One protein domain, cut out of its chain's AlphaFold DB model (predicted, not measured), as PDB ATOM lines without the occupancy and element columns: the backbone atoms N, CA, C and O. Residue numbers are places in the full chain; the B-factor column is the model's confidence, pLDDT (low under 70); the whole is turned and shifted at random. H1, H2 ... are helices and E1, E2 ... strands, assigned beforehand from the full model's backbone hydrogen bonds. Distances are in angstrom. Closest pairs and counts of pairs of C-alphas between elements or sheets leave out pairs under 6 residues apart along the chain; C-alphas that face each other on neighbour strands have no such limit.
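AT A GLANCE: This is residues 22 to 53, 256 to 345 and 409 to 462 of the 464 residues of an uncharacterized protein of [Clostridium] fimetarium (UniProt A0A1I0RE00). What is the main picture? Two helices, the long H1 and the shorter H2, pack slantwise to each other on one face of a small, strongly twisted wall of four strands, whose other face has no named helix. H3 joins the last residues of H2, H4 touches no helix, and residues 278 to 283 and 321 to 326 stick out. What is it built of? The 176 printed residues hold four named helices and four named strands, in the order H1 H2 H3 E1 E2 E3 H4 E4, of mixed class; the antiparallel sheet runs E1 E2 E3 E4. It is compact, with a radius of gyration of the C-alphas of 17.5 A and spans of 51 by 46 by 42 A.

HOW THE PARTS SIT: How do the helices stand? H1, residues 22 to 52, touches H2, residues 256 to 272, with its residues 39 to 51 alone, at a steep tilt of 41 degrees, opposite ways; the closest C-alphas, of Ala 43 and Asn 263, are 5.1 A apart. Residues 269 to 272 of H2 touch H3, residues 282 to 290, at a steep tilt of 61 degrees; the closest C-alphas, of Arg 269 and Tyr 289, are 5.1 A apart. H4, residues 417 to 426, is only just apart from H1, at 8.2 A. How is the sheet paired? The hairpin of E1, residues 330 to 332, and E2, residues 337 to 345, has N 338 and O 331 at 2.7 A. E2 and E3, residues 409 to 411, have N 411 and O 337 at 2.8 A; E3 and E4, residues 453 to 461, have N 410 and O 453 at 2.8 A. What is on it? H1 and H2 are on the same face, two layers, helices over one face of a sheet; H2 is over E2 at a height over the sheet of 8.7 A. Every O i to N i+4 pair is within hydrogen-bond range in H2, H3 and H4, and 25 of 27 in H1.

IN THESE COORDINATES: Where does H1 run? It spans 45.0 A from C-alpha 22 at (26.589, -46.391, 57.782), with a kink of 26 degrees near residue 31. Which others are long? H2 spans 24.3 A, E4 26.0 A, ending at C-alpha 461 at (54.605, -26.462, 36.244), and E2 18.6 A, with a bend of 76 degrees at residue 341.

THE WHOLE: Where is it cut? Residues 54 to 255 and 346 to 408 are not printed, with C-alpha gaps of 11.8 A and 12.5 A. Which links are long, and where is confidence low? H3 to E1 and H4 to E4 are long links; pLDDT is under 70 in 54 residues, among them 298 to 328.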
ATOM      1  N   LEU A  22      25.583 -47.395  57.414       80.62
ATOM      2  CA  LEU A  22      26.589 -46.391  57.782       80.62
ATOM      3  C   LEU A  22      28.017 -46.866  57.479       80.62
ATOM      4  O   LEU A  22      28.828 -46.108  56.951       80.62
ATOM      5  N   TYR A  23      28.325 -48.130  57.777       82.06
ATOM      6  CA  TYR A  23      29.633 -48.706  57.472       82.06
ATOM      7  C   TYR A  23      29.899 -48.756  55.963       82.06
ATOM      8  O   TYR A  23      31.000 -48.430  55.523       82.06
ATOM      9  N   MET A  24      28.901 -49.138  55.163       79.62
ATOM     10  CA  MET A  24      29.010 -49.150  53.704       79.62
ATOM     11  C   MET A  24      29.238 -47.745  53.147       79.62
ATOM     12  O   MET A  24      30.080 -47.594  52.264       79.62
ATOM     13  N   GLU A  25      28.569 -46.725  53.695       81.06
ATOM     14  CA  GLU A  25      28.816 -45.325  53.340       81.06
ATOM     15  C   GLU A  25      30.298 -44.974  53.536       81.06
ATOM     16  O   GLU A  25      30.994 -44.625  52.580       81.06
ATOM     17  N   TYR A  26      30.814 -45.205  54.747       80.62
ATOM     18  CA  TYR A  26      32.212 -44.951  55.099       80.62
ATOM     19  C   TYR A  26      33.198 -45.735  54.218       80.62
ATOM     20  O   TYR A  26      34.174 -45.181  53.713       80.62
ATOM     21  N   ALA A  27      32.932 -47.021  53.978       79.12
ATOM     22  CA  ALA A  27      33.777 -47.862  53.135       79.12
ATOM     23  C   ALA A  27      33.803 -47.375  51.676       79.12
ATOM     24  O   ALA A  27      34.843 -47.442  51.013       79.12
ATOM     25  N   THR A  28      32.678 -46.868  51.164       80.69
ATOM     26  CA  THR A  28      32.604 -46.323  49.803       80.69
ATOM     27  C   THR A  28      33.221 -44.936  49.674       80.69
ATOM     28  O   THR A  28      33.766 -44.636  48.613       80.69
ATOM     29  N   PHE A  29      33.240 -44.139  50.746       82.25
ATOM     30  CA  PHE A  29      33.775 -42.776  50.741       82.25
ATOM     31  C   PHE A  29      35.244 -42.701  50.295       82.25
ATOM     32  O   PHE A  29      35.610 -41.844  49.489       82.25
ATOM     33  N   ASN A  30      36.085 -43.646  50.732       80.12
ATOM     34  CA  ASN A  30      37.485 -43.698  50.299       80.12
ATOM     35  C   ASN A  30      37.605 -43.907  48.775       80.12
ATOM     36  O   ASN A  30      38.373 -43.226  48.100       80.12
ATOM     37  N   ARG A  31      36.790 -44.805  48.207       80.62
ATOM     38  CA  ARG A  31      36.758 -45.054  46.756       80.62
ATOM     39  C   ARG A  31      36.231 -43.842  45.984       80.62
ATOM     40  O   ARG A  31      36.744 -43.547  44.907       80.62
ATOM     41  N   THR A  32      35.223 -43.161  46.524       85.25
ATOM     42  CA  THR A  32      34.679 -41.912  45.974       85.25
ATOM     43  C   THR A  32      35.757 -40.829  45.918       85.25
ATOM     44  O   THR A  32      35.978 -40.246  44.862       85.25
ATOM     45  N   THR A  33      36.507 -40.648  47.008       84.19
ATOM     46  CA  THR A  33      37.600 -39.666  47.093       84.19
ATOM     47  C   THR A  33      38.726 -39.986  46.108       84.19
ATOM     48  O   THR A  33      39.168 -39.111  45.374       84.19
ATOM     49  N   GLN A  34      39.152 -41.249  46.012       84.12
ATOM     50  CA  GLN A  34      40.181 -41.656  45.047       84.12
ATOM     51  C   GLN A  34      39.761 -41.408  43.592       84.12
ATOM     52  O   GLN A  34      40.589 -41.008  42.774       84.12
ATOM     53  N   ARG A  35      38.484 -41.641  43.258       82.94
ATOM     54  CA  ARG A  35      37.944 -41.361  41.919       82.94
ATOM     55  C   ARG A  35      37.910 -39.870  41.617       82.94
ATOM     56  O   ARG A  35      38.365 -39.484  40.548       82.94
ATOM     57  N   LEU A  36      37.432 -39.067  42.566       88.56
ATOM     58  CA  LEU A  36      37.448 -37.609  42.482       88.56
ATOM     59  C   LEU A  36      38.862 -37.091  42.205       88.56
ATOM     60  O   LEU A  36      39.057 -36.382  41.223       88.56
ATOM     61  N   MET A  37      39.838 -37.506  43.020       87.06
ATOM     62  CA  MET A  37      41.242 -37.125  42.845       87.06
ATOM     63  C   MET A  37      41.749 -37.540  41.465       87.06
ATOM     64  O   MET A  37      42.252 -36.720  40.714       87.06
ATOM     65  N   THR A  38      41.531 -38.797  41.068       84.19
ATOM     66  CA  THR A  38      41.991 -39.296  39.764       84.19
ATOM     67  C   THR A  38      41.396 -38.489  38.607       84.19
ATOM     68  O   THR A  38      42.130 -38.054  37.732       84.19
ATOM     69  N   ASN A  39      40.081 -38.266  38.589       86.38
ATOM     70  CA  ASN A  39      39.420 -37.580  37.480       86.38
ATOM     71  C   ASN A  39      39.765 -36.091  37.431       86.38
ATOM     72  O   ASN A  39      40.052 -35.561  36.359       86.38
ATOM     73  N   PHE A  40      39.723 -35.417  38.580       90.25
ATOM     74  CA  PHE A  40      39.937 -33.980  38.657       90.25
ATOM     75  C   PHE A  40      41.410 -33.616  38.488       90.25
ATOM     76  O   PHE A  40      41.733 -32.757  37.668       90.25
ATOM     77  N   ASP A  41      42.307 -34.292  39.203       88.38
ATOM     78  CA  ASP A  41      43.729 -33.963  39.205       88.38
ATOM     79  C   ASP A  41      44.341 -34.267  37.823       88.38
ATOM     80  O   ASP A  41      45.003 -33.402  37.244       88.38
ATOM     81  N   LEU A  42      44.012 -35.420  37.211       84.12
ATOM     82  CA  LEU A  42      44.457 -35.743  35.844       84.12
ATOM     83  C   LEU A  42      43.902 -34.769  34.801       84.12
ATOM     84  O   LEU A  42      44.613 -34.408  33.860       84.12
ATOM     85  N   ALA A  43      42.645 -34.331  34.943       88.00
ATOM     86  CA  ALA A  43      42.068 -33.345  34.033       88.00
ATOM     87  C   ALA A  43      42.833 -32.016  34.092       88.00
ATOM     88  O   ALA A  43      43.102 -31.425  33.042       88.00
ATOM     89  N   VAL A  44      43.224 -31.576  35.295       89.44
ATOM     90  CA  VAL A  44      44.016 -30.357  35.505       89.44
ATOM     91  C   VAL A  44      45.429 -30.504  34.945       89.44
ATOM     92  O   VAL A  44      45.862 -29.644  34.180       89.44
ATOM     93  N   GLU A  45      46.139 -31.586  35.256       84.94
ATOM     94  CA  GLU A  45      47.508 -31.812  34.765       84.94
ATOM     95  C   GLU A  45      47.566 -31.928  33.242       84.94
ATOM     96  O   GLU A  45      48.410 -31.311  32.585       84.94
ATOM     97  N   SER A  46      46.624 -32.667  32.655       83.56
ATOM     98  CA  SER A  46      46.492 -32.758  31.203       83.56
ATOM     99  C   SER A  46      46.192 -31.390  30.587       83.56
ATOM    100  O   SER A  46      46.760 -31.044  29.549       83.56
ATOM    101  N   ALA A  47      45.343 -30.583  31.232       87.06
ATOM    102  CA  ALA A  47      44.991 -29.261  30.732       87.06
ATOM    103  C   ALA A  47      46.170 -28.285  30.747       87.06
ATOM    104  O   ALA A  47      46.327 -27.522  29.794       87.06
ATOM    105  N   ILE A  48      47.015 -28.335  31.780       85.25
ATOM    106  CA  ILE A  48      48.243 -27.535  31.851       85.25
ATOM    107  C   ILE A  48      49.123 -27.848  30.641       85.25
ATOM    108  O   ILE A  48      49.400 -26.946  29.852       85.25
ATOM    109  N   ASN A  49      49.448 -29.125  30.427       78.88
ATOM    110  CA  ASN A  49      50.308 -29.557  29.323       78.88
ATOM    111  C   ASN A  49      49.738 -29.204  27.943       78.88
ATOM    112  O   ASN A  49      50.474 -28.760  27.066       78.88
ATOM    113  N   LEU A  50      48.430 -29.372  27.731       77.75
ATOM    114  CA  LEU A  50      47.797 -29.031  26.454       77.75
ATOM    115  C   LEU A  50      47.732 -27.518  26.211       77.75
ATOM    116  O   LEU A  50      47.812 -27.082  25.063       77.75
ATOM    117  N   SER A  51      47.597 -26.719  27.272       80.31
ATOM    118  CA  SER A  51      47.555 -25.259  27.162       80.31
ATOM    119  C   SER A  51      48.921 -24.644  26.826       80.31
ATOM    120  O   SER A  51      48.966 -23.617  26.143       80.31
ATOM    121  N   THR A  52      50.020 -25.280  27.253       75.81
ATOM    122  CA  THR A  52      51.399 -24.784  27.084       75.81
ATOM    123  C   THR A  52      52.192 -25.470  25.973       75.81
ATOM    124  O   THR A  52      52.986 -24.812  25.310       75.81
ATOM    125  N   GLY A  53      51.998 -26.774  25.758       61.06
ATOM    126  CA  GLY A  53      52.898 -27.627  24.970       61.06
ATOM    127  C   GLY A  53      52.638 -27.674  23.465       61.06
ATOM    128  O   GLY A  53      53.302 -28.419  22.749       61.06
ATOM    129  N   LEU A 256      43.542 -22.433  29.639       91.25
ATOM    130  CA  LEU A 256      43.543 -23.369  30.752       91.25
ATOM    131  C   LEU A 256      42.122 -23.663  31.242       91.25
ATOM    132  O   LEU A 256      41.757 -24.831  31.327       91.25
ATOM    133  N   LYS A 257      41.298 -22.641  31.528       91.88
ATOM    134  CA  LYS A 257      39.942 -22.873  32.064       91.88
ATOM    135  C   LYS A 257      39.066 -23.708  31.115       91.88
ATOM    136  O   LYS A 257      38.564 -24.738  31.570       91.88
ATOM    137  N   PRO A 258      38.885 -23.340  29.829       90.75
ATOM    138  CA  PRO A 258      38.124 -24.169  28.893       90.75
ATOM    139  C   PRO A 258      38.710 -25.577  28.741       90.75
ATOM    140  O   PRO A 258      37.978 -26.560  28.668       90.75
ATOM    141  N   THR A 259      40.035 -25.708  28.758       89.62
ATOM    142  CA  THR A 259      40.672 -27.023  28.648       89.62
ATOM    143  C   THR A 259      40.372 -27.910  29.850       89.62
ATOM    144  O   THR A 259      40.027 -29.073  29.668       89.62
ATOM    145  N   VAL A 260      40.449 -27.367  31.069       91.50
ATOM    146  CA  VAL A 260      40.083 -28.099  32.287       91.50
ATOM    147  C   VAL A 260      38.621 -28.530  32.223       91.50
ATOM    148  O   VAL A 260      38.340 -29.691  32.489       91.50
ATOM    149  N   LEU A 261      37.703 -27.636  31.833       91.50
ATOM    150  CA  LEU A 261      36.280 -27.970  31.688       91.50
ATOM    151  C   LEU A 261      36.073 -29.148  30.726       91.50
ATOM    152  O   LEU A 261      35.425 -30.128  31.080       91.50
ATOM    153  N   SER A 262      36.671 -29.068  29.537       89.69
ATOM    154  CA  SER A 262      36.581 -30.106  28.506       89.69
ATOM    155  C   SER A 262      37.192 -31.438  28.958       89.69
ATOM    156  O   SER A 262      36.599 -32.503  28.782       89.69
ATOM    157  N   ASN A 263      38.382 -31.402  29.562       89.25
ATOM    158  CA  ASN A 263      39.070 -32.603  30.029       89.25
ATOM    159  C   ASN A 263      38.325 -33.255  31.196       89.25
ATOM    160  O   ASN A 263      38.170 -34.474  31.212       89.25
ATOM    161  N   LEU A 264      37.831 -32.460  32.146       90.56
ATOM    162  CA  LEU A 264      37.064 -32.958  33.282       90.56
ATOM    163  C   LEU A 264      35.742 -33.578  32.814       90.56
ATOM    164  O   LEU A 264      35.428 -34.693  33.221       90.56
ATOM    165  N   GLU A 265      35.023 -32.933  31.890       88.75
ATOM    166  CA  GLU A 265      33.831 -33.512  31.260       88.75
ATOM    167  C   GLU A 265      34.136 -34.879  30.624       88.75
ATOM    168  O   GLU A 265      33.415 -35.853  30.855       88.75
ATOM    169  N   GLN A 266      35.227 -34.978  29.860       86.31
ATOM    170  CA  GLN A 266      35.662 -36.239  29.262       86.31
ATOM    171  C   GLN A 266      35.962 -37.305  30.327       86.31
ATOM    172  O   GLN A 266      35.479 -38.428  30.205       86.31
ATOM    173  N   MET A 267      36.704 -36.969  31.389       87.25
ATOM    174  CA  MET A 267      37.020 -37.906  32.477       87.25
ATOM    175  C   MET A 267      35.767 -38.397  33.207       87.25
ATOM    176  O   MET A 267      35.645 -39.595  33.480       87.25
ATOM    177  N   ILE A 268      34.805 -37.509  33.468       87.19
ATOM    178  CA  ILE A 268      33.528 -37.849  34.104       87.19
ATOM    179  C   ILE A 268      32.724 -38.811  33.218       87.19
ATOM    180  O   ILE A 268      32.311 -39.886  33.667       87.19
ATOM    181  N   ARG A 269      32.554 -38.474  31.934       85.75
ATOM    182  CA  ARG A 269      31.798 -39.299  30.977       85.75
ATOM    183  C   ARG A 269      32.473 -40.647  30.725       85.75
ATOM    184  O   ARG A 269      31.794 -41.673  30.690       85.75
ATOM    185  N   PHE A 270      33.800 -40.688  30.612       84.12
ATOM    186  CA  PHE A 270      34.533 -41.951  30.489       84.12
ATOM    187  C   PHE A 270      34.440 -42.797  31.760       84.12
ATOM    188  O   PHE A 270      34.293 -44.010  31.660       84.12
ATOM    189  N   SER A 271      34.406 -42.181  32.943       81.12
ATOM    190  CA  SER A 271      34.221 -42.903  34.209       81.12
ATOM    191  C   SER A 271      32.863 -43.603  34.326       81.12
ATOM    192  O   SER A 271      32.764 -44.633  35.001       81.12
ATOM    193  N   LYS A 272      31.823 -43.079  33.662       78.50
ATOM    194  CA  LYS A 272      30.511 -43.736  33.525       78.50
ATOM    195  C   LYS A 272      30.537 -44.914  32.558       78.50
ATOM    196  O   LYS A 272      29.784 -45.872  32.732       78.50
ATOM    197  N   CYS A 273      31.398 -44.859  31.548       72.94
ATOM    198  CA  CYS A 273      31.527 -45.905  30.546       72.94
ATOM    199  C   CYS A 273      32.354 -47.075  31.095       72.94
ATOM    200  O   CYS A 273      33.553 -47.186  30.874       72.94
ATOM    201  N   GLY A 274      31.693 -47.971  31.830       64.94
ATOM    202  CA  GLY A 274      32.248 -49.278  32.208       64.94
ATOM    203  C   GLY A 274      32.089 -50.350  31.123       64.94
ATOM    204  O   GLY A 274      32.390 -51.517  31.366       64.94
ATOM    205  N   LEU A 275      31.551 -49.968  29.963       62.12
ATOM    206  CA  LEU A 275      31.277 -50.851  28.839       62.12
ATOM    207  C   LEU A 275      32.542 -51.054  28.004       62.12
ATOM    208  O   LEU A 275      33.261 -50.100  27.717       62.12
ATOM    209  N   ASP A 276      32.796 -52.294  27.584       60.56
ATOM    210  CA  ASP A 276      33.890 -52.584  26.661       60.56
ATOM    211  C   ASP A 276      33.547 -52.009  25.272       60.56
ATOM    212  O   ASP A 276      32.556 -52.432  24.656       60.56
ATOM    213  N   PRO A 277      34.338 -51.048  24.757       60.19
ATOM    214  CA  PRO A 277      34.070 -50.404  23.477       60.19
ATOM    215  C   PRO A 277      34.179 -51.360  22.281       60.19
ATOM    216  O   PRO A 277      33.699 -51.023  21.202       60.19
ATOM    217  N   LEU A 278      34.787 -52.541  22.444       62.91
ATOM    218  CA  LEU A 278      34.903 -53.545  21.381       62.91
ATOM    219  C   LEU A 278      33.640 -54.393  21.214       62.91
ATOM    220  O   LEU A 278      33.439 -54.993  20.158       62.91
ATOM    221  N   THR A 279      32.798 -54.464  22.245       69.38
ATOM    222  CA  THR A 279      31.596 -55.314  22.270       69.38
ATOM    223  C   THR A 279      30.296 -54.518  22.364       69.38
ATOM    224  O   THR A 279      29.219 -55.079  22.164       69.38
ATOM    225  N   SER A 280      30.386 -53.212  22.619       75.56
ATOM    226  CA  SER A 280      29.237 -52.323  22.802       75.56
ATOM    227  C   SER A 280      28.917 -51.538  21.533       75.56
ATOM    228  O   SER A 280      29.812 -51.119  20.801       75.56
ATOM    229  N   THR A 281      27.630 -51.303  21.266       75.88
ATOM    230  CA  THR A 281      27.230 -50.484  20.115       75.88
ATOM    231  C   THR A 281      27.515 -49.004  20.381       75.88
ATOM    232  O   THR A 281      27.429 -48.538  21.519       75.88
ATOM    233  N   SER A 282      27.781 -48.219  19.332       74.88
ATOM    234  CA  SER A 282      27.963 -46.763  19.464       74.88
ATOM    235  C   SER A 282      26.750 -46.069  20.099       74.88
ATOM    236  O   SER A 282      26.902 -45.052  20.768       74.88
ATOM    237  N   ILE A 283      25.546 -46.628  19.924       77.25
ATOM    238  CA  ILE A 283      24.310 -46.117  20.530       77.25
ATOM    239  C   ILE A 283      24.342 -46.299  22.051       77.25
ATOM    240  O   ILE A 283      24.017 -45.365  22.780       77.25
ATOM    241  N   ASP A 284      24.750 -47.472  22.539       73.88
ATOM    242  CA  ASP A 284      24.804 -47.761  23.979       73.88
ATOM    243  C   ASP A 284      25.915 -46.968  24.675       73.88
ATOM    244  O   ASP A 284      25.722 -46.452  25.779       73.88
ATOM    245  N   ILE A 285      27.047 -46.788  23.990       74.44
ATOM    246  CA  ILE A 285      28.139 -45.923  24.446       74.44
ATOM    247  C   ILE A 285      27.654 -44.470  24.561       74.44
ATOM    248  O   ILE A 285      27.829 -43.849  25.608       74.44
ATOM    249  N   ASN A 286      26.977 -43.939  23.537       76.38
ATOM    250  CA  ASN A 286      26.459 -42.567  23.564       76.38
ATOM    251  C   ASN A 286      25.379 -42.370  24.635       76.38
ATOM    252  O   ASN A 286      25.407 -41.369  25.343       76.38
ATOM    253  N   LYS A 287      24.470 -43.337  24.826       78.06
ATOM    254  CA  LYS A 287      23.507 -43.301  25.941       78.06
ATOM    255  C   LYS A 287      24.208 -43.266  27.298       78.06
ATOM    256  O   LYS A 287      23.789 -42.529  28.185       78.06
ATOM    257  N   THR A 288      25.285 -44.032  27.454       77.25
ATOM    258  CA  THR A 288      26.071 -44.054  28.693       77.25
ATOM    259  C   THR A 288      26.787 -42.722  28.924       77.25
ATOM    260  O   THR A 288      26.762 -42.209  30.040       77.25
ATOM    261  N   TYR A 289      27.351 -42.103  27.885       81.38
ATOM    262  CA  TYR A 289      27.933 -40.762  28.000       81.38
ATOM    263  C   TYR A 289      26.896 -39.695  28.330       81.38
ATOM    264  O   TYR A 289      27.158 -38.867  29.200       81.38
ATOM    265  N   ALA A 290      25.720 -39.734  27.702       79.31
ATOM    266  CA  ALA A 290      24.619 -38.828  28.016       79.31
ATOM    267  C   ALA A 290      24.115 -39.005  29.462       79.31
ATOM    268  O   ALA A 290      23.732 -38.031  30.095       79.31
ATOM    269  N   SER A 291      24.202 -40.211  30.040       80.38
ATOM    270  CA  SER A 291      23.812 -40.466  31.443       80.38
ATOM    271  C   SER A 291      24.682 -39.769  32.499       80.38
ATOM    272  O   SER A 291      24.381 -39.837  33.692       80.38
ATOM    273  N   ALA A 292      25.784 -39.140  32.083       83.56
ATOM    274  CA  ALA A 292      26.596 -38.300  32.951       83.56
ATOM    275  C   ALA A 292      25.989 -36.907  33.173       83.56
ATOM    276  O   ALA A 292      26.471 -36.188  34.037       83.56
ATOM    277  N   GLU A 293      24.985 -36.500  32.395       81.75
ATOM    278  CA  GLU A 293      24.341 -35.193  32.549       81.75
ATOM    279  C   GLU A 293      23.381 -35.186  33.740       81.75
ATOM    280  O   GLU A 293      22.600 -36.122  33.935       81.75
ATOM    281  N   GLY A 294      23.440 -34.115  34.532       75.06
ATOM    282  CA  GLY A 294      22.588 -33.900  35.696       75.06
ATOM    283  C   GLY A 294      23.114 -34.536  36.984       75.06
ATOM    284  O   GLY A 294      24.289 -34.897  37.098       75.06
ATOM    285  N   CYS A 295      22.223 -34.641  37.968       76.44
ATOM    286  CA  CYS A 295      22.515 -35.182  39.295       76.44
ATOM    287  C   CYS A 295      22.417 -36.719  39.319       76.44
ATOM    288  O   CYS A 295      21.781 -37.350  38.470       76.44
ATOM    289  N   ILE A 296      23.041 -37.341  40.315       76.88
ATOM    290  CA  ILE A 296      22.910 -38.764  40.620       76.88
ATOM    291  C   ILE A 296      21.508 -39.002  41.189       76.88
ATOM    292  O   ILE A 296      21.077 -38.354  42.137       76.88
ATOM    293  N   ALA A 297      20.799 -39.983  40.630       70.19
ATOM    294  CA  ALA A 297      19.488 -40.378  41.133       70.19
ATOM    295  C   ALA A 297      19.574 -40.877  42.587       70.19
ATOM    296  O   ALA A 297      20.426 -41.711  42.916       70.19
ATOM    297  N   THR A 298      18.663 -40.411  43.441       64.75
ATOM    298  CA  THR A 298      18.539 -40.856  44.834       64.75
ATOM    299  C   THR A 298      17.422 -41.886  45.003       64.75
ATOM    300  O   THR A 298      16.558 -42.050  44.144       64.75
ATOM    301  N   ASN A 299      17.466 -42.633  46.110       60.66
ATOM    302  CA  ASN A 299      16.552 -43.742  46.395       60.66
ATOM    303  C   ASN A 299      15.479 -43.359  47.428       60.66
ATOM    304  O   ASN A 299      14.910 -44.239  48.079       60.66
ATOM    305  N   VAL A 300      15.238 -42.062  47.640       57.88
ATOM    306  CA  VAL A 300      14.219 -41.595  48.584       57.88
ATOM    307  C   VAL A 300      12.845 -41.877  47.985       57.88
ATOM    308  O   VAL A 300      12.513 -41.403  46.901       57.88
ATOM    309  N   TYR A 301      12.059 -42.700  48.680       51.00
ATOM    310  CA  TYR A 301      10.651 -42.888  48.364       51.00
ATOM    311  C   TYR A 301       9.884 -41.674  48.885       51.00
ATOM    312  O   TYR A 301       9.708 -41.537  50.095       51.00
ATOM    313  N   ASP A 302       9.464 -40.809  47.970       52.31
ATOM    314  CA  ASP A 302       8.494 -39.756  48.245       52.31
ATOM    315  C   ASP A 302       7.082 -40.342  48.075       52.31
ATOM    316  O   ASP A 302       6.839 -41.153  47.176       52.31
ATOM    317  N   ASP A 303       6.158 -40.008  48.971       41.47
ATOM    318  CA  ASP A 303       4.865 -40.674  49.201       41.47
ATOM    319  C   ASP A 303       3.814 -40.446  48.094       41.47
ATOM    320  O   ASP A 303       2.611 -40.649  48.284       41.47
ATOM    321  N   GLY A 304       4.275 -40.076  46.901       42.56
ATOM    322  CA  GLY A 304       3.463 -39.779  45.733       42.56
ATOM    323  C   GLY A 304       2.877 -38.368  45.727       42.56
ATOM    324  O   GLY A 304       2.189 -38.044  44.759       42.56
ATOM    325  N   ASN A 305       3.145 -37.540  46.748       40.50
ATOM    326  CA  ASN A 305       2.686 -36.148  46.819       40.50
ATOM    327  C   ASN A 305       3.803 -35.097  46.757       40.50
ATOM    328  O   ASN A 305       3.501 -33.944  46.447       40.50
ATOM    329  N   GLY A 306       5.064 -35.466  46.963       40.75
ATOM    330  CA  GLY A 306       6.212 -34.736  46.443       40.75
ATOM    331  C   GLY A 306       6.830 -35.562  45.322       40.75
ATOM    332  O   GLY A 306       6.878 -36.791  45.366       40.75
ATOM    333  N   GLY A 307       7.222 -34.927  44.226       34.19
ATOM    334  CA  GLY A 307       8.106 -35.619  43.307       34.19
ATOM    335  C   GLY A 307       9.455 -35.734  44.001       34.19
ATOM    336  O   GLY A 307      10.013 -34.699  44.349       34.19
ATOM    337  N   ALA A 308      10.049 -36.932  44.042       39.75
ATOM    338  CA  ALA A 308      11.468 -37.018  43.705       39.75
ATOM    339  C   ALA A 308      11.603 -36.163  42.451       39.75
ATOM    340  O   ALA A 308      11.018 -36.542  41.433       39.75
ATOM    341  N   SER A 309      12.130 -34.947  42.599       39.16
ATOM    342  CA  SER A 309      11.843 -33.853  41.688       39.16
ATOM    343  C   SER A 309      12.141 -34.330  40.272       39.16
ATOM    344  O   SER A 309      13.270 -34.483  39.824       39.16
ATOM    345  N   SER A 310      11.066 -34.643  39.550       34.09
ATOM    346  CA  SER A 310      11.098 -35.017  38.140       34.09
ATOM    347  C   SER A 310      11.514 -33.821  37.291       34.09
ATOM    348  O   SER A 310      11.676 -33.924  36.076       34.09
ATOM    349  N   SER A 311      11.753 -32.685  37.940       36.75
ATOM    350  CA  SER A 311      12.656 -31.695  37.441       36.75
ATOM    351  C   SER A 311      14.100 -32.180  37.566       36.75
ATOM    352  O   SER A 311      14.774 -31.980  38.569       36.75
ATOM    353  N   SER A 312      14.636 -32.621  36.436       37.53
ATOM    354  CA  SER A 312      16.041 -32.452  36.050       37.53
ATOM    355  C   SER A 312      16.528 -30.979  36.068       37.53
ATOM    356  O   SER A 312      17.439 -30.619  35.328       37.53
ATOM    357  N   LEU A 313      15.890 -30.104  36.854       37.75
ATOM    358  CA  LEU A 313      16.413 -28.825  37.309       37.75
ATOM    359  C   LEU A 313      17.389 -29.215  38.435       37.75
ATOM    360  O   LEU A 313      17.007 -29.275  39.591       37.75
ATOM    361  N   GLY A 314      18.617 -29.662  38.164       41.16
ATOM    362  CA  GLY A 314      19.643 -28.790  37.611       41.16
ATOM    363  C   GLY A 314      19.701 -27.570  38.515       41.16
ATOM    364  O   GLY A 314      18.789 -26.753  38.402       41.16
ATOM    365  N   HIS A 315      20.689 -27.480  39.420       40.84
ATOM    366  CA  HIS A 315      20.876 -26.311  40.281       40.84
ATOM    367  C   HIS A 315      20.620 -25.053  39.457       40.84
ATOM    368  O   HIS A 315      21.417 -24.680  38.593       40.84
ATOM    369  N   ARG A 316      19.466 -24.415  39.661       36.38
ATOM    370  CA  ARG A 316      19.234 -23.096  39.100       36.38
ATOM    371  C   ARG A 316      20.098 -22.190  39.944       36.38
ATOM    372  O   ARG A 316      19.687 -21.776  41.022       36.38
ATOM    373  N   THR A 317      21.304 -21.911  39.467       37.66
ATOM    374  CA  THR A 317      22.076 -20.778  39.953       37.66
ATOM    375  C   THR A 317      21.229 -19.539  39.675       37.66
ATOM    376  O   THR A 317      21.166 -19.014  38.568       37.66
ATOM    377  N   THR A 318      20.499 -19.085  40.689       34.62
ATOM    378  CA  THR A 318      19.670 -17.873  40.655       34.62
ATOM    379  C   THR A 318      20.498 -16.592  40.486       34.62
ATOM    380  O   THR A 318      19.921 -15.516  40.366       34.62
ATOM    381  N   ASP A 319      21.826 -16.711  40.377       31.70
ATOM    382  CA  ASP A 319      22.786 -15.609  40.291       31.70
ATOM    383  C   ASP A 319      23.495 -15.455  38.933       31.70
ATOM    384  O   ASP A 319      24.428 -14.655  38.817       31.70
ATOM    385  N   ILE A 320      23.070 -16.151  37.870       37.50
ATOM    386  CA  ILE A 320      23.628 -15.923  36.527       37.50
ATOM    387  C   ILE A 320      22.507 -15.603  35.533       37.50
ATOM    388  O   ILE A 320      21.529 -16.327  35.388       37.50
ATOM    389  N   SER A 321      22.669 -14.448  34.886       28.94
ATOM    390  CA  SER A 321      21.825 -13.822  33.860       28.94
ATOM    391  C   SER A 321      21.036 -14.807  32.962       28.94
ATOM    392  O   SER A 321      21.592 -15.822  32.541       28.94
ATOM    393  N   PRO A 322      19.779 -14.501  32.574       30.50
ATOM    394  CA  PRO A 322      18.814 -15.454  32.002       30.50
ATOM    395  C   PRO A 322      19.050 -15.825  30.519       30.50
ATOM    396  O   PRO A 322      18.101 -15.868  29.739       30.50
ATOM    397  N   GLN A 323      20.288 -16.095  30.097       30.44
ATOM    398  CA  GLN A 323      20.611 -16.448  28.701       30.44
ATOM    399  C   GLN A 323      21.243 -17.831  28.483       30.44
ATOM    400  O   GLN A 323      21.506 -18.178  27.335       30.44
ATOM    401  N   TYR A 324      21.415 -18.659  29.515       38.84
ATOM    402  CA  TYR A 324      22.008 -19.994  29.363       38.84
ATOM    403  C   TYR A 324      20.963 -21.086  29.613       38.84
ATOM    404  O   TYR A 324      20.778 -21.567  30.726       38.84
ATOM    405  N   THR A 325      20.225 -21.442  28.562       31.06
ATOM    406  CA  THR A 325      19.266 -22.557  28.556       31.06
ATOM    407  C   THR A 325      19.641 -23.575  27.480       31.06
ATOM    408  O   THR A 325      18.910 -23.727  26.508       31.06
ATOM    409  N   SER A 326      20.767 -24.269  27.630       36.31
ATOM    410  CA  SER A 326      20.987 -25.585  27.010       36.31
ATOM    411  C   SER A 326      22.185 -26.272  27.679       36.31
ATOM    412  O   SER A 326      23.245 -25.679  27.838       36.31
ATOM    413  N   THR A 327      21.994 -27.535  28.076       45.12
ATOM    414  CA  THR A 327      22.920 -28.422  28.817       45.12
ATOM    415  C   THR A 327      23.114 -28.072  30.300       45.12
ATOM    416  O   THR A 327      23.481 -26.965  30.667       45.12
ATOM    417  N   THR A 328      22.798 -29.011  31.190       53.81
ATOM    418  CA  THR A 328      22.980 -28.851  32.637       53.81
ATOM    419  C   THR A 328      24.470 -28.720  32.953       53.81
ATOM    420  O   THR A 328      25.219 -29.654  32.675       53.81
ATOM    421  N   ASP A 329      24.898 -27.625  33.590       73.06
ATOM    422  CA  ASP A 329      26.284 -27.430  34.068       73.06
ATOM    423  C   ASP A 329      26.726 -28.470  35.122       73.06
ATOM    424  O   ASP A 329      27.879 -28.498  35.548       73.06
ATOM    425  N   MET A 330      25.812 -29.351  35.527       81.62
ATOM    426  CA  MET A 330      26.063 -30.501  36.378       81.62
ATOM    427  C   MET A 330      26.417 -31.733  35.558       81.62
ATOM    428  O   MET A 330      25.631 -32.190  34.721       81.62
ATOM    429  N   LEU A 331      27.574 -32.312  35.865       86.88
ATOM    430  CA  LEU A 331      27.996 -33.613  35.360       86.88
ATOM    431  C   LEU A 331      28.246 -34.565  36.523       86.88
ATOM    432  O   LEU A 331      28.714 -34.142  37.571       86.88
ATOM    433  N   ASN A 332      28.000 -35.859  36.352       87.62
ATOM    434  CA  ASN A 332      28.236 -36.842  37.401       87.62
ATOM    435  C   ASN A 332      28.933 -38.103  36.885       87.62
ATOM    436  O   ASN A 332      28.648 -38.608  35.800       87.62
ATOM    437  N   ASP A 333      29.827 -38.662  37.705       86.12
ATOM    438  CA  ASP A 333      30.531 -39.923  37.414       86.12
ATOM    439  C   ASP A 333      29.865 -41.146  38.088       86.12
ATOM    440  O   ASP A 333      30.341 -42.281  37.989       86.12
ATOM    441  N   GLY A 334      28.724 -40.923  38.759       80.38
ATOM    442  CA  GLY A 334      27.975 -41.915  39.537       80.38
ATOM    443  C   GLY A 334      28.432 -42.063  40.992       80.38
ATOM    444  O   GLY A 334      27.872 -42.870  41.737       80.38
ATOM    445  N   TYR A 335      29.460 -41.325  41.399       83.25
ATOM    446  CA  TYR A 335      29.944 -41.228  42.776       83.25
ATOM    447  C   TYR A 335      29.942 -39.773  43.245       83.25
ATOM    448  O   TYR A 335      29.600 -39.517  44.394       83.25
ATOM    449  N   VAL A 336      30.313 -38.860  42.351       86.94
ATOM    450  CA  VAL A 336      30.405 -37.421  42.582       86.94
ATOM    451  C   VAL A 336      29.672 -36.687  41.464       86.94
ATOM    452  O   VAL A 336      29.693 -37.120  40.306       86.94
ATOM    453  N   GLU A 337      29.034 -35.582  41.823       87.12
ATOM    454  CA  GLU A 337      28.482 -34.588  40.908       87.12
ATOM    455  C   GLU A 337      29.398 -33.362  40.920       87.12
ATOM    456  O   GLU A 337      29.890 -32.945  41.968       87.12
ATOM    457  N   TYR A 338      29.653 -32.799  39.751       89.25
ATOM    458  CA  TYR A 338      30.597 -31.722  39.517       89.25
ATOM    459  C   TYR A 338      29.816 -30.535  38.963       89.25
ATOM    460  O   TYR A 338      29.222 -30.644  37.887       89.25
ATOM    461  N   ASP A 339      29.841 -29.411  39.679       87.19
ATOM    462  CA  ASP A 339      29.247 -28.159  39.217       87.19
ATOM    463  C   ASP A 339      30.248 -27.411  38.338       87.19
ATOM    464  O   ASP A 339      31.045 -26.579  38.793       87.19
ATOM    465  N   MET A 340      30.204 -27.716  37.043       86.44
ATOM    466  CA  MET A 340      31.132 -27.187  36.047       86.44
ATOM    467  C   MET A 340      31.041 -25.658  35.931       86.44
ATOM    468  O   MET A 340      32.040 -25.016  35.590       86.44
ATOM    469  N   SER A 341      29.899 -25.051  36.281       84.00
ATOM    470  CA  SER A 341      29.712 -23.591  36.262       84.00
ATOM    471  C   SER A 341      30.586 -22.879  37.303       84.00
ATOM    472  O   SER A 341      31.048 -21.751  37.096       84.00
ATOM    473  N   THR A 342      30.892 -23.560  38.411       87.00
ATOM    474  CA  THR A 342      31.673 -22.999  39.523       87.00
ATOM    475  C   THR A 342      33.180 -23.123  39.344       87.00
ATOM    476  O   THR A 342      33.934 -22.600  40.177       87.00
ATOM    477  N   LEU A 343      33.634 -23.780  38.272       91.12
ATOM    478  CA  LEU A 343      35.045 -24.052  38.042       91.12
ATOM    479  C   LEU A 343      35.852 -22.753  37.928       91.12
ATOM    480  O   LEU A 343      35.630 -21.895  37.064       91.12
ATOM    481  N   LYS A 344      36.841 -22.625  38.810       91.38
ATOM    482  CA  LYS A 344      37.755 -21.487  38.897       91.38
ATOM    483  C   LYS A 344      39.182 -21.984  38.746       91.38
ATOM    484  O   LYS A 344      39.585 -22.931  39.415       91.38
ATOM    485  N   VAL A 345      39.949 -21.298  37.906       93.12
ATOM    486  CA  VAL A 345      41.387 -21.524  37.740       93.12
ATOM    487  C   VAL A 345      42.149 -20.285  38.189       93.12
ATOM    488  O   VAL A 345      41.667 -19.160  38.048       93.12
ATOM    489  N   LYS A 409      33.037 -26.682  42.816       87.06
ATOM    490  CA  LYS A 409      32.084 -27.259  43.760       87.06
ATOM    491  C   LYS A 409      31.730 -28.665  43.302       87.06
ATOM    492  O   LYS A 409      31.502 -28.917  42.119       87.06
ATOM    493  N   ILE A 410      31.724 -29.577  44.258       87.56
ATOM    494  CA  ILE A 410      31.328 -30.958  44.058       87.56
ATOM    495  C   ILE A 410      30.251 -31.330  45.061       87.56
ATOM    496  O   ILE A 410      30.251 -30.856  46.196       87.56
ATOM    497  N   HIS A 411      29.391 -32.246  44.658       84.25
ATOM    498  CA  HIS A 411      28.383 -32.840  45.513       84.25
ATOM    499  C   HIS A 411      28.704 -34.319  45.618       84.25
ATOM    500  O   HIS A 411      28.987 -34.990  44.620       84.25
ATOM    501  N   ILE A 412      28.709 -34.833  46.842       83.25
ATOM    502  CA  ILE A 412      28.906 -36.257  47.102       83.25
ATOM    503  C   ILE A 412      27.615 -36.770  47.724       83.25
ATOM    504  O   ILE A 412      27.483 -36.710  48.948       83.25
ATOM    505  N   PRO A 413      26.653 -37.241  46.910       78.56
ATOM    506  CA  PRO A 413      25.398 -37.751  47.422       78.56
ATOM    507  C   PRO A 413      25.622 -38.951  48.337       78.56
ATOM    508  O   PRO A 413      26.405 -39.853  48.010       78.56
ATOM    509  N   TYR A 414      24.897 -39.003  49.453       77.75
ATOM    510  CA  TYR A 414      24.868 -40.195  50.293       77.75
ATOM    511  C   TYR A 414      24.358 -41.378  49.487       77.75
ATOM    512  O   TYR A 414      23.400 -41.256  48.731       77.75
ATOM    513  N   ARG A 415      24.947 -42.556  49.670       75.44
ATOM    514  CA  ARG A 415      24.462 -43.797  49.039       75.44
ATOM    515  C   ARG A 415      23.436 -44.516  49.896       75.44
ATOM    516  O   ARG A 415      22.588 -45.249  49.389       75.44
ATOM    517  N   SER A 416      23.531 -44.321  51.203       76.81
ATOM    518  CA  SER A 416      22.628 -44.859  52.200       76.81
ATOM    519  C   SER A 416      21.263 -44.187  52.108       76.81
ATOM    520  O   SER A 416      21.112 -43.014  52.449       76.81
ATOM    521  N   SER A 417      20.238 -44.964  51.755       74.50
ATOM    522  CA  SER A 417      18.841 -44.516  51.796       74.50
ATOM    523  C   SER A 417      18.430 -43.995  53.176       74.50
ATOM    524  O   SER A 417      17.567 -43.135  53.260       74.50
ATOM    525  N   LEU A 418      19.056 -44.478  54.259       74.75
ATOM    526  CA  LEU A 418      18.795 -43.987  55.616       74.75
ATOM    527  C   LEU A 418      19.308 -42.555  55.814       74.75
ATOM    528  O   LEU A 418      18.639 -41.764  56.467       74.75
ATOM    529  N   LEU A 419      20.482 -42.229  55.262       76.88
ATOM    530  CA  LEU A 419      21.057 -40.883  55.351       76.88
ATOM    531  C   LEU A 419      20.336 -39.914  54.414       76.88
ATOM    532  O   LEU A 419      20.005 -38.811  54.832       76.88
ATOM    533  N   GLN A 420      20.009 -40.358  53.195       75.69
ATOM    534  CA  GLN A 420      19.160 -39.591  52.281       75.69
ATOM    535  C   GLN A 420      17.787 -39.299  52.918       75.69
ATOM    536  O   GLN A 420      17.332 -38.162  52.907       75.69
ATOM    537  N   TRP A 421      17.156 -40.302  53.545       73.31
ATOM    538  CA  TRP A 421      15.896 -40.123  54.275       73.31
ATOM    539  C   TRP A 421      16.041 -39.182  55.471       73.31
ATOM    540  O   TRP A 421      15.172 -38.345  55.676       73.31
ATOM    541  N   PHE A 422      17.124 -39.295  56.248       73.62
ATOM    542  CA  PHE A 422      17.381 -38.404  57.381       73.62
ATOM    543  C   PHE A 422      17.436 -36.935  56.946       73.62
ATOM    544  O   PHE A 422      16.839 -36.085  57.595       73.62
ATOM    545  N   ILE A 423      18.103 -36.644  55.834       72.31
ATOM    546  CA  ILE A 423      18.181 -35.294  55.264       72.31
ATOM    547  C   ILE A 423      16.800 -34.829  54.811       72.31
ATOM    548  O   ILE A 423      16.324 -33.805  55.289       72.31
ATOM    549  N   ASN A 424      16.090 -35.671  54.051       71.81
ATOM    550  CA  ASN A 424      14.729 -35.390  53.594       71.81
ATOM    551  C   ASN A 424      13.761 -35.005  54.731       71.81
ATOM    552  O   ASN A 424      12.860 -34.205  54.523       71.81
ATOM    553  N   ILE A 425      13.900 -35.598  55.925       70.69
ATOM    554  CA  ILE A 425      13.019 -35.292  57.069       70.69
ATOM    555  C   ILE A 425      13.513 -34.140  57.953       70.69
ATOM    556  O   ILE A 425      12.754 -33.685  58.807       70.69
ATOM    557  N   THR A 426      14.788 -33.753  57.853       67.25
ATOM    558  CA  THR A 426      15.398 -32.739  58.736       67.25
ATOM    559  C   THR A 426      15.619 -31.399  58.059       67.25
ATOM    560  O   THR A 426      15.939 -30.432  58.746       67.25
ATOM    561  N   SER A 427      15.447 -31.337  56.747       64.06
ATOM    562  CA  SER A 427      15.599 -30.120  55.978       64.06
ATOM    563  C   SER A 427      14.301 -29.370  55.781       64.06
ATOM    564  O   SER A 427      13.232 -29.959  55.626       64.06
ATOM    565  N   ASP A 428      14.446 -28.051  55.753       58.50
ATOM    566  CA  ASP A 428      13.385 -27.101  55.453       58.50
ATOM    567  C   ASP A 428      13.447 -26.609  53.983       58.50
ATOM    568  O   ASP A 428      12.654 -25.747  53.605       58.50
ATOM    569  N   ASP A 429      14.384 -27.110  53.158       59.50
ATOM    570  CA  ASP A 429      14.578 -26.697  51.755       59.50
ATOM    571  C   ASP A 429      14.005 -27.723  50.760       59.50
ATOM    572  O   ASP A 429      14.384 -28.893  50.746       59.50
ATOM    573  N   GLU A 430      13.112 -27.262  49.881       53.19
ATOM    574  CA  GLU A 430      12.486 -28.064  48.821       53.19
ATOM    575  C   GLU A 430      13.459 -28.436  47.678       53.19
ATOM    576  O   GLU A 430      13.137 -29.304  46.866       53.19
ATOM    577  N   ASN A 431      14.641 -27.808  47.596       54.19
ATOM    578  CA  ASN A 431      15.662 -28.067  46.567       54.19
ATOM    579  C   ASN A 431      16.915 -28.769  47.111       54.19
ATOM    580  O   ASN A 431      17.980 -28.690  46.498       54.19
ATOM    581  N   GLU A 432      16.823 -29.415  48.270       59.78
ATOM    582  CA  GLU A 432      18.020 -29.857  48.969       59.78
ATOM    583  C   GLU A 432      18.762 -31.004  48.265       59.78
ATOM    584  O   GLU A 432      18.191 -32.023  47.864       59.78
ATOM    585  N   HIS A 433      20.084 -30.856  48.171       62.94
ATOM    586  CA  HIS A 433      20.974 -31.913  47.717       62.94
ATOM    587  C   HIS A 433      21.279 -32.888  48.861       62.94
ATOM    588  O   HIS A 433      21.719 -32.509  49.945       62.94
ATOM    589  N   TYR A 434      21.063 -34.183  48.611       72.25
ATOM    590  CA  TYR A 434      21.313 -35.263  49.571       72.25
ATOM    591  C   TYR A 434      22.803 -35.598  49.692       72.25
ATOM    592  O   TYR A 434      23.187 -36.760  49.540       72.25
ATOM    593  N   ASP A 435      23.652 -34.600  49.919       72.38
ATOM    594  CA  ASP A 435      25.103 -34.715  49.844       72.38
ATOM    595  C   ASP A 435      25.831 -34.466  51.171       72.38
ATOM    596  O   ASP A 435      25.285 -34.016  52.181       72.38
ATOM    597  N   ILE A 436      27.103 -34.858  51.189       73.31
ATOM    598  CA  ILE A 436      27.989 -34.624  52.326       73.31
ATOM    599  C   ILE A 436      28.224 -33.119  52.467       73.31
ATOM    600  O   ILE A 436      28.806 -32.490  51.586       73.31
ATOM    601  N   LYS A 437      27.851 -32.572  53.628       71.50
ATOM    602  CA  LYS A 437      28.074 -31.167  53.985       71.50
ATOM    603  C   LYS A 437      29.292 -31.011  54.897       71.50
ATOM    604  O   LYS A 437      29.640 -31.912  55.664       71.50
ATOM    605  N   LEU A 438      29.944 -29.852  54.827       69.50
ATOM    606  CA  LEU A 438      31.053 -29.514  55.719       69.50
ATOM    607  C   LEU A 438      30.533 -29.205  57.127       69.50
ATOM    608  O   LEU A 438      29.587 -28.439  57.299       69.50
ATOM    609  N   TRP A 439      31.193 -29.777  58.133       70.38
ATOM    610  CA  TRP A 439      30.982 -29.440  59.536       70.38
ATOM    611  C   TRP A 439      32.001 -28.385  59.963       70.38
ATOM    612  O   TRP A 439      33.208 -28.609  59.843       70.38
ATOM    613  N   ASP A 440      31.526 -27.246  60.458       70.69
ATOM    614  CA  ASP A 440      32.387 -26.241  61.064       70.69
ATOM    615  C   ASP A 440      32.555 -26.534  62.558       70.69
ATOM    616  O   ASP A 440      31.627 -26.451  63.368       70.69
ATOM    617  N   GLU A 441      33.785 -26.886  62.923       74.94
ATOM    618  CA  GLU A 441      34.155 -27.184  64.300       74.94
ATOM    619  C   GLU A 441      34.116 -25.960  65.220       74.94
ATOM    620  O   GLU A 441      33.986 -26.141  66.435       74.94
ATOM    621  N   GLU A 442      34.226 -24.742  64.689       82.38
ATOM    622  CA  GLU A 442      34.191 -23.511  65.478       82.38
ATOM    623  C   GLU A 442      32.750 -23.120  65.816       82.38
ATOM    624  O   GLU A 442      32.423 -22.929  66.990       82.38
ATOM    625  N   SER A 443      31.862 -23.091  64.819       78.31
ATOM    626  CA  SER A 443      30.440 -22.787  65.035       78.31
ATOM    627  C   SER A 443      29.605 -23.972  65.532       78.31
ATOM    628  O   SER A 443      28.457 -23.774  65.931       78.31
ATOM    629  N   LYS A 444      30.158 -25.197  65.535       74.94
ATOM    630  CA  LYS A 444      29.432 -26.450  65.836       74.94
ATOM    631  C   LYS A 444      28.159 -26.593  65.004       74.94
ATOM    632  O   LYS A 444      27.122 -27.035  65.503       74.94
ATOM    633  N   SER A 445      28.246 -26.191  63.743       69.81
ATOM    634  CA  SER A 445      27.129 -26.203  62.813       69.81
ATOM    635  C   SER A 445      27.576 -26.659  61.429       69.81
ATOM    636  O   SER A 445      28.766 -26.683  61.110       69.81
ATOM    637  N   ILE A 446      26.610 -27.066  60.611       63.53
ATOM    638  CA  ILE A 446      26.854 -27.348  59.199       63.53
ATOM    639  C   ILE A 446      27.110 -26.015  58.495       63.53
ATOM    640  O   ILE A 446      26.361 -25.062  58.694       63.53
ATOM    641  N   VAL A 447      28.148 -25.948  57.661       66.75
ATOM    642  CA  VAL A 447      28.431 -24.761  56.848       66.75
ATOM    643  C   VAL A 447      27.289 -24.576  55.849       66.75
ATOM    644  O   VAL A 447      27.132 -25.372  54.928       66.75
ATOM    645  N   THR A 448      26.483 -23.533  56.039       56.34
ATOM    646  CA  THR A 448      25.253 -23.276  55.270       56.34
ATOM    647  C   THR A 448      25.481 -22.588  53.922       56.34
ATOM    648  O   THR A 448      24.539 -22.445  53.153       56.34
ATOM    649  N   ASP A 449      26.700 -22.122  53.629       52.12
ATOM    650  CA  ASP A 449      26.916 -21.048  52.641       52.12
ATOM    651  C   ASP A 449      27.225 -21.499  51.197       52.12
ATOM    652  O   ASP A 449      27.701 -20.721  50.373       52.12
ATOM    653  N   SER A 450      26.943 -22.756  50.861       51.44
ATOM    654  CA  SER A 450      26.589 -23.187  49.503       51.44
ATOM    655  C   SER A 450      26.354 -24.687  49.489       51.44
ATOM    656  O   SER A 450      27.208 -25.405  50.001       51.44
ATOM    657  N   ASP A 451      25.299 -25.166  48.832       62.41
ATOM    658  CA  ASP A 451      25.221 -26.577  48.438       62.41
ATOM    659  C   ASP A 451      26.543 -27.025  47.789       62.41
ATOM    660  O   ASP A 451      27.088 -26.330  46.918       62.41
ATOM    661  N   GLY A 452      27.059 -28.174  48.233       70.12
ATOM    662  CA  GLY A 452      28.316 -28.762  47.771       70.12
ATOM    663  C   GLY A 452      29.587 -28.327  48.518       70.12
ATOM    664  O   GLY A 452      29.662 -27.317  49.220       70.12
ATOM    665  N   VAL A 453      30.649 -29.114  48.339       81.12
ATOM    666  CA  VAL A 453      31.985 -28.910  48.917       81.12
ATOM    667  C   VAL A 453      32.932 -28.371  47.849       81.12
ATOM    668  O   VAL A 453      32.960 -28.858  46.722       81.12
ATOM    669  N   TRP A 454      33.768 -27.386  48.185       86.19
ATOM    670  CA  TRP A 454      34.842 -26.956  47.286       86.19
ATOM    671  C   TRP A 454      35.971 -27.989  47.264       86.19
ATOM    672  O   TRP A 454      36.738 -28.092  48.222       86.19
ATOM    673  N   TYR A 455      36.125 -28.700  46.148       90.00
ATOM    674  CA  TYR A 455      37.336 -29.466  45.873       90.00
ATOM    675  C   TYR A 455      38.380 -28.557  45.224       90.00
ATOM    676  O   TYR A 455      38.064 -27.795  44.306       90.00
ATOM    677  N   GLN A 456      39.621 -28.613  45.710       93.25
ATOM    678  CA  GLN A 456      40.728 -27.802  45.214       93.25
ATOM    679  C   GLN A 456      41.952 -28.677  44.962       93.25
ATOM    680  O   GLN A 456      42.449 -29.327  45.880       93.25
ATOM    681  N   TYR A 457      42.493 -28.585  43.750       93.31
ATOM    682  CA  TYR A 457      43.769 -29.177  43.373       93.31
ATOM    683  C   TYR A 457      44.806 -28.081  43.098       93.31
ATOM    684  O   TYR A 457      44.483 -27.009  42.573       93.31
ATOM    685  N   SER A 458      46.056 -28.308  43.502       91.88
ATOM    686  CA  SER A 458      47.173 -27.385  43.277       91.88
ATOM    687  C   SER A 458      48.406 -28.151  42.824       91.88
ATOM    688  O   SER A 458      48.834 -29.063  43.522       91.88
ATOM    689  N   THR A 459      49.001 -27.733  41.710       88.19
ATOM    690  CA  THR A 459      50.221 -28.338  41.157       88.19
ATOM    691  C   THR A 459      51.191 -27.268  40.648       88.19
ATOM    692  O   THR A 459      50.819 -26.096  40.511       88.19
ATOM    693  N   TYR A 460      52.442 -27.655  40.405       88.31
ATOM    694  CA  TYR A 460      53.494 -26.788  39.880       88.31
ATOM    695  C   TYR A 460      53.886 -27.215  38.470       88.31
ATOM    696  O   TYR A 460      53.924 -28.399  38.156       88.31
ATOM    697  N   TYR A 461      54.198 -26.239  37.624       86.69
ATOM    698  CA  TYR A 461      54.605 -26.462  36.244       86.69
ATOM    699  C   TYR A 461      55.745 -25.526  35.852       86.69
ATOM    700  O   TYR A 461      55.765 -24.354  36.244       86.69
ATOM    701  N   VAL A 462      56.674 -26.053  35.057       85.31
ATOM    702  CA  VAL A 462      57.794 -25.336  34.444       85.31
ATOM    703  C   VAL A 462      57.973 -25.852  33.024       85.31
ATOM    704  O   VAL A 462      57.925 -27.057  32.797       85.31
TER     705      VAL A 462